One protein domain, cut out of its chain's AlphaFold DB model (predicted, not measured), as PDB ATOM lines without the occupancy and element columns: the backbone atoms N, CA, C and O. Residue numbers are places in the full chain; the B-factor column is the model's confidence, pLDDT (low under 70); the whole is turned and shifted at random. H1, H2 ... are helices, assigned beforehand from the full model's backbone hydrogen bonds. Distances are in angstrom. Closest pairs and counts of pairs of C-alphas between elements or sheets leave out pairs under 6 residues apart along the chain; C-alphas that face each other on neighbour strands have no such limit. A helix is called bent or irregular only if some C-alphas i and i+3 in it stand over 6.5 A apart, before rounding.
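Overview. This is residues 110 to 151 of the 231 residues of the protein "Murein hydrolase A" of Diploscapter pachys (UniProt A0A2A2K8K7). H2 and H3 make a V with its corner at Asn 138, and short H1 sits across the V's open side, near both arms. The corner, residues 136 to 141, sticks out. These 42 residues, with three named helices, H1, H2 and H3, and no named strand, are all helix in class and compact, with a radius of gyration of the C-alphas of 9.4 A and spans of 23 by 20 by 16 A.

Along the chain. Find C-alpha 128 at (-10.874, -34.794, 34.039); H2, residues 128 to 137, runs 14.2 A from there. H3, residues 139 to 147, runs 13.7 A to C-alpha 147 at (-9.904, -21.241, 44.978); it is irregular, with C-alphas 140 and 143 7.1 A apart. H1 is residues 111 to 117, 9.8 A long.

Arrangement. Look at Ala 135 and Ile 142, the closest C-alphas of H2 and H3, at 6.1 A: the helices are close but not clearly touching, at a steep tilt of 50 degrees, opposite ways. H1 is close to but not clearly touching H2, with C-alphas of Gly 112 and Ile 131 closest at 7.0 A. H1 touches H3, about perpendicular at 80 degrees, with C-alphas of Ile 111 and Leu 145 closest at 6.2 A. Every O i to N i+4 pair is within hydrogen-bond range in H1 and H2, and 3 of 5 in H3.

Size, cuts and confidence. The farthest C-alphas, of Glu 124 and Lys 140, are 24.7 A apart. The printed part has no cut; the link from H2 to H3 is tight and that from H1 to H2 short. Mean pLDDT of the printed part is 74.4, and residues 110 to 111, 128 to 129, 131 to 132 and 142 to 151 are under 70.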
ATOM      1  N   PRO A 110     -18.053 -25.584  39.743       63.31
ATOM      2  CA  PRO A 110     -17.197 -26.501  39.009       63.31
ATOM      3  C   PRO A 110     -15.922 -25.816  38.527       63.31
ATOM      4  O   PRO A 110     -15.993 -24.846  37.773       63.31
ATOM      5  N   ILE A 111     -14.759 -26.377  38.860       67.81
ATOM      6  CA  ILE A 111     -13.462 -25.879  38.371       67.81
ATOM      7  C   ILE A 111     -13.385 -25.905  36.833       67.81
ATOM      8  O   ILE A 111     -12.795 -25.026  36.211       67.81
ATOM      9  N   GLY A 112     -14.076 -26.858  36.196       73.69
ATOM     10  CA  GLY A 112     -14.232 -26.910  34.742       73.69
ATOM     11  C   GLY A 112     -15.031 -25.733  34.175       73.69
ATOM     12  O   GLY A 112     -14.705 -25.236  33.102       73.69
ATOM     13  N   ARG A 113     -16.033 -25.227  34.909       79.88
ATOM     14  CA  ARG A 113     -16.757 -24.004  34.529       79.88
ATOM     15  C   ARG A 113     -15.836 -22.791  34.621       79.88
ATOM     16  O   ARG A 113     -15.840 -21.989  33.697       79.88
ATOM     17  N   TRP A 114     -15.028 -22.692  35.677       88.56
ATOM     18  CA  TRP A 114     -14.032 -21.626  35.784       88.56
ATOM     19  C   TRP A 114     -13.052 -21.662  34.603       88.56
ATOM     20  O   TRP A 114     -12.827 -20.634  33.979       88.56
ATOM     21  N   LEU A 115     -12.554 -22.838  34.196       86.94
ATOM     22  CA  LEU A 115     -11.669 -22.962  33.025       86.94
ATOM     23  C   LEU A 115     -12.319 -22.477  31.724       86.94
ATOM     24  O   LEU A 115     -11.650 -21.842  30.912       86.94
ATOM     25  N   VAL A 116     -13.615 -22.724  31.535       92.19
ATOM     26  CA  VAL A 116     -14.368 -22.198  30.384       92.19
ATOM     27  C   VAL A 116     -14.510 -20.679  30.465       92.19
ATOM     28  O   VAL A 116     -14.243 -19.983  29.491       92.19
ATOM     29  N   GLU A 117     -14.889 -20.151  31.629       90.69
ATOM     30  CA  GLU A 117     -15.053 -18.708  31.860       90.69
ATOM     31  C   GLU A 117     -13.735 -17.936  31.693       90.69
ATOM     32  O   GLU A 117     -13.740 -16.800  31.230       90.69
ATOM     33  N   GLN A 118     -12.605 -18.568  32.012       92.81
ATOM     34  CA  GLN A 118     -11.257 -18.031  31.805       92.81
ATOM     35  C   GLN A 118     -10.711 -18.257  30.382       92.81
ATOM     36  O   GLN A 118      -9.535 -17.979  30.129       92.81
ATOM     37  N   GLY A 119     -11.510 -18.821  29.467       93.31
ATOM     38  CA  GLY A 119     -11.106 -19.120  28.088       93.31
ATOM     39  C   GLY A 119      -9.999 -20.175  27.967       93.31
ATOM     40  O   GLY A 119      -9.308 -20.223  26.954       93.31
ATOM     41  N   GLN A 120      -9.795 -20.991  29.002       94.94
ATOM     42  CA  GLN A 120      -8.719 -21.985  29.076       94.94
ATOM     43  C   GLN A 120      -9.093 -23.313  28.418       94.94
ATOM     44  O   GLN A 120      -8.219 -24.007  27.906       94.94
ATOM     45  N   LEU A 121     -10.379 -23.676  28.446       91.88
ATOM     46  CA  LEU A 121     -10.908 -24.871  27.793       91.88
ATOM     47  C   LEU A 121     -12.262 -24.569  27.136       91.88
ATOM     48  O   LEU A 121     -13.090 -23.892  27.747       91.88
ATOM     49  N   PRO A 122     -12.539 -25.105  25.935       92.12
ATOM     50  CA  PRO A 122     -13.890 -25.136  25.382       92.12
ATOM     51  C   PRO A 122     -14.811 -25.990  26.256       92.12
ATOM     52  O   PRO A 122     -14.389 -27.021  26.785       92.12
ATOM     53  N   LYS A 123     -16.083 -25.597  26.377       88.31
ATOM     54  CA  LYS A 123     -17.073 -26.286  27.223       88.31
ATOM     55  C   LYS A 123     -17.212 -27.768  26.863       88.31
ATOM     56  O   LYS A 123     -17.364 -28.604  27.748       88.31
ATOM     57  N   GLU A 124     -17.118 -28.087  25.579       89.88
ATOM     58  CA  GLU A 124     -17.266 -29.431  25.010       89.88
ATOM     59  C   GLU A 124     -16.066 -30.334  25.324       89.88
ATOM     60  O   GLU A 124     -16.153 -31.551  25.200       89.88
ATOM     61  N   GLN A 125     -14.944 -29.740  25.733       86.56
ATOM     62  CA  GLN A 125     -13.687 -30.435  26.009       86.56
ATOM     63  C   GLN A 125     -13.387 -30.519  27.508       86.56
ATOM     64  O   GLN A 125     -12.317 -30.995  27.890       86.56
ATOM     65  N   VAL A 126     -14.299 -30.065  28.374       81.19
ATOM     66  CA  VAL A 126     -14.130 -30.152  29.828       81.19
ATOM     67  C   VAL A 126     -14.275 -31.609  30.269       81.19
ATOM     68  O   VAL A 126     -15.373 -32.154  30.343       81.19
ATOM     69  N   THR A 127     -13.145 -32.236  30.585       75.81
ATOM     70  CA  THR A 127     -13.040 -33.603  31.108       75.81
ATOM     71  C   THR A 127     -11.969 -33.637  32.194       75.81
ATOM     72  O   THR A 127     -11.117 -32.753  32.257       75.81
ATOM     73  N   MET A 128     -11.940 -34.673  33.033       52.59
ATOM     74  CA  MET A 128     -10.874 -34.794  34.039       52.59
ATOM     75  C   MET A 128      -9.477 -34.888  33.410       52.59
ATOM     76  O   MET A 128      -8.532 -34.311  33.940       52.59
ATOM     77  N   GLY A 129      -9.352 -35.550  32.253       63.28
ATOM     78  CA  GLY A 129      -8.087 -35.647  31.524       63.28
ATOM     79  C   GLY A 129      -7.581 -34.290  31.028       63.28
ATOM     80  O   GLY A 129      -6.414 -33.962  31.229       63.28
ATOM     81  N   SER A 130      -8.458 -33.467  30.442       73.50
ATOM     82  CA  SER A 130      -8.086 -32.133  29.950       73.50
ATOM     83  C   SER A 130      -7.820 -31.135  31.079       73.50
ATOM     84  O   SER A 130      -6.886 -30.341  30.977       73.50
ATOM     85  N   ILE A 131      -8.562 -31.214  32.188       62.47
ATOM     86  CA  ILE A 131      -8.303 -30.415  33.397       62.47
ATOM     87  C   ILE A 131      -6.942 -30.785  34.005       62.47
ATOM     88  O   ILE A 131      -6.164 -29.895  34.345       62.47
ATOM     89  N   HIS A 132      -6.625 -32.081  34.108       59.62
ATOM     90  CA  HIS A 132      -5.339 -32.547  34.630       59.62
ATOM     91  C   HIS A 132      -4.170 -32.108  33.737       59.62
ATOM     92  O   HIS A 132      -3.191 -31.560  34.239       59.62
ATOM     93  N   ALA A 133      -4.300 -32.263  32.415       73.88
ATOM     94  CA  ALA A 133      -3.301 -31.790  31.459       73.88
ATOM     95  C   ALA A 133      -3.087 -30.267  31.557       73.88
ATOM     96  O   ALA A 133      -1.949 -29.798  31.574       73.88
ATOM     97  N   TRP A 134      -4.169 -29.491  31.697       89.50
ATOM     98  CA  TRP A 134      -4.073 -28.047  31.910       89.50
ATOM     99  C   TRP A 134      -3.371 -27.707  33.230       89.50
ATOM    100  O   TRP A 134      -2.502 -26.837  33.243       89.50
ATOM    101  N   ALA A 135      -3.687 -28.405  34.325       70.12
ATOM    102  CA  ALA A 135      -3.061 -28.180  35.629       70.12
ATOM    103  C   ALA A 135      -1.553 -28.477  35.598       70.12
ATOM    104  O   ALA A 135      -0.762 -27.678  36.102       70.12
ATOM    105  N   GLN A 136      -1.142 -29.566  34.940       75.69
ATOM    106  CA  GLN A 136       0.271 -29.901  34.735       75.69
ATOM    107  C   GLN A 136       1.013 -28.829  33.927       75.69
ATOM    108  O   GLN A 136       2.159 -28.508  34.240       75.69
ATOM    109  N   ALA A 137       0.359 -28.241  32.921       87.00
ATOM    110  CA  ALA A 137       0.924 -27.158  32.121       87.00
ATOM    111  C   ALA A 137       0.919 -25.791  32.841       87.00
ATOM    112  O   ALA A 137       1.706 -24.913  32.490       87.00
ATOM    113  N   ASN A 138       0.066 -25.601  33.856       81.56
ATOM    114  CA  ASN A 138      -0.156 -24.315  34.530       81.56
ATOM    115  C   ASN A 138      -0.011 -24.399  36.066       81.56
ATOM    116  O   ASN A 138      -0.890 -23.924  36.794       81.56
ATOM    117  N   PRO A 139       1.107 -24.925  36.605       72.44
ATOM    118  CA  PRO A 139       1.242 -25.218  38.034       72.44
ATOM    119  C   PRO A 139       1.086 -23.984  38.933       72.44
ATOM    120  O   PRO A 139       0.557 -24.076  40.036       72.44
ATOM    121  N   LYS A 140       1.480 -22.799  38.446       82.12
ATOM    122  CA  LYS A 140       1.358 -21.529  39.185       82.12
ATOM    123  C   LYS A 140      -0.087 -21.041  39.345       82.12
ATOM    124  O   LYS A 140      -0.342 -20.220  40.217       82.12
ATOM    125  N   ARG A 141      -1.015 -21.521  38.512       81.75
ATOM    126  CA  ARG A 141      -2.434 -21.124  38.520       81.75
ATOM    127  C   ARG A 141      -3.347 -22.167  39.160       81.75
ATOM    128  O   ARG A 141      -4.537 -21.919  39.310       81.75
ATOM    129  N   ILE A 142      -2.798 -23.307  39.581       56.88
ATOM    130  CA  ILE A 142      -3.542 -24.319  40.339       56.88
ATOM    131  C   ILE A 142      -4.199 -23.715  41.595       56.88
ATOM    132  O   ILE A 142      -5.381 -23.982  41.794       56.88
ATOM    133  N   PRO A 143      -3.528 -22.868  42.408       52.50
ATOM    134  CA  PRO A 143      -4.177 -22.273  43.579       52.50
ATOM    135  C   PRO A 143      -5.406 -21.428  43.222       52.50
ATOM    136  O   PRO A 143      -6.419 -21.502  43.905       52.50
ATOM    137  N   GLU A 144      -5.341 -20.677  42.120       64.50
ATOM    138  CA  GLU A 144      -6.439 -19.849  41.601       64.50
ATOM    139  C   GLU A 144      -7.615 -20.711  41.105       64.50
ATOM    140  O   GLU A 144      -8.770 -20.459  41.449       64.50
ATOM    141  N   LEU A 145      -7.314 -21.778  40.353       62.97
ATOM    142  CA  LEU A 145      -8.296 -22.758  39.884       62.97
ATOM    143  C   LEU A 145      -9.020 -23.429  41.056       62.97
ATOM    144  O   LEU A 145     -10.241 -23.558  41.032       62.97
ATOM    145  N   LEU A 146      -8.285 -23.863  42.079       55.19
ATOM    146  CA  LEU A 146      -8.866 -24.522  43.248       55.19
ATOM    147  C   LEU A 146      -9.680 -23.538  44.096       55.19
ATOM    148  O   LEU A 146     -10.791 -23.868  44.501       55.19
ATOM    149  N   ALA A 147      -9.187 -22.308  44.278       56.84
ATOM    150  CA  ALA A 147      -9.904 -21.241  44.978       56.84
ATOM    151  C   ALA A 147     -11.184 -20.785  44.251       56.84
ATOM    152  O   ALA A 147     -12.055 -20.177  44.869       56.84
ATOM    153  N   SER A 148     -11.334 -21.093  42.955       63.88
ATOM    154  CA  SER A 148     -12.566 -20.804  42.212       63.88
ATOM    155  C   SER A 148     -13.786 -21.573  42.726       63.88
ATOM    156  O   SER A 148     -14.915 -21.146  42.478       63.88
ATOM    157  N   ASN A 149     -13.569 -22.674  43.451       57.84
ATOM    158  CA  ASN A 149     -14.610 -23.407  44.146       57.84
ATOM    159  C   ASN A 149     -14.565 -23.076  45.648       57.84
ATOM    160  O   ASN A 149     -13.745 -23.643  46.366       57.84
ATOM    161  N   PRO A 150     -15.443 -22.190  46.147       50.50
ATOM    162  CA  PRO A 150     -15.433 -21.800  47.556       50.50
ATOM    163  C   PRO A 150     -15.933 -22.915  48.496       50.50
ATOM    164  O   PRO A 150     -15.783 -22.795  49.710       50.50
ATOM    165  N   SER A 151     -16.513 -23.997  47.958       49.38
ATOM    166  CA  SER A 151     -16.960 -25.172  48.718       49.38
ATOM    167  C   SER A 151     -15.770 -26.001  49.214       49.38
ATOM    168  O   SER A 151     -14.973 -26.490  48.413       49.38
TER     169      SER A 151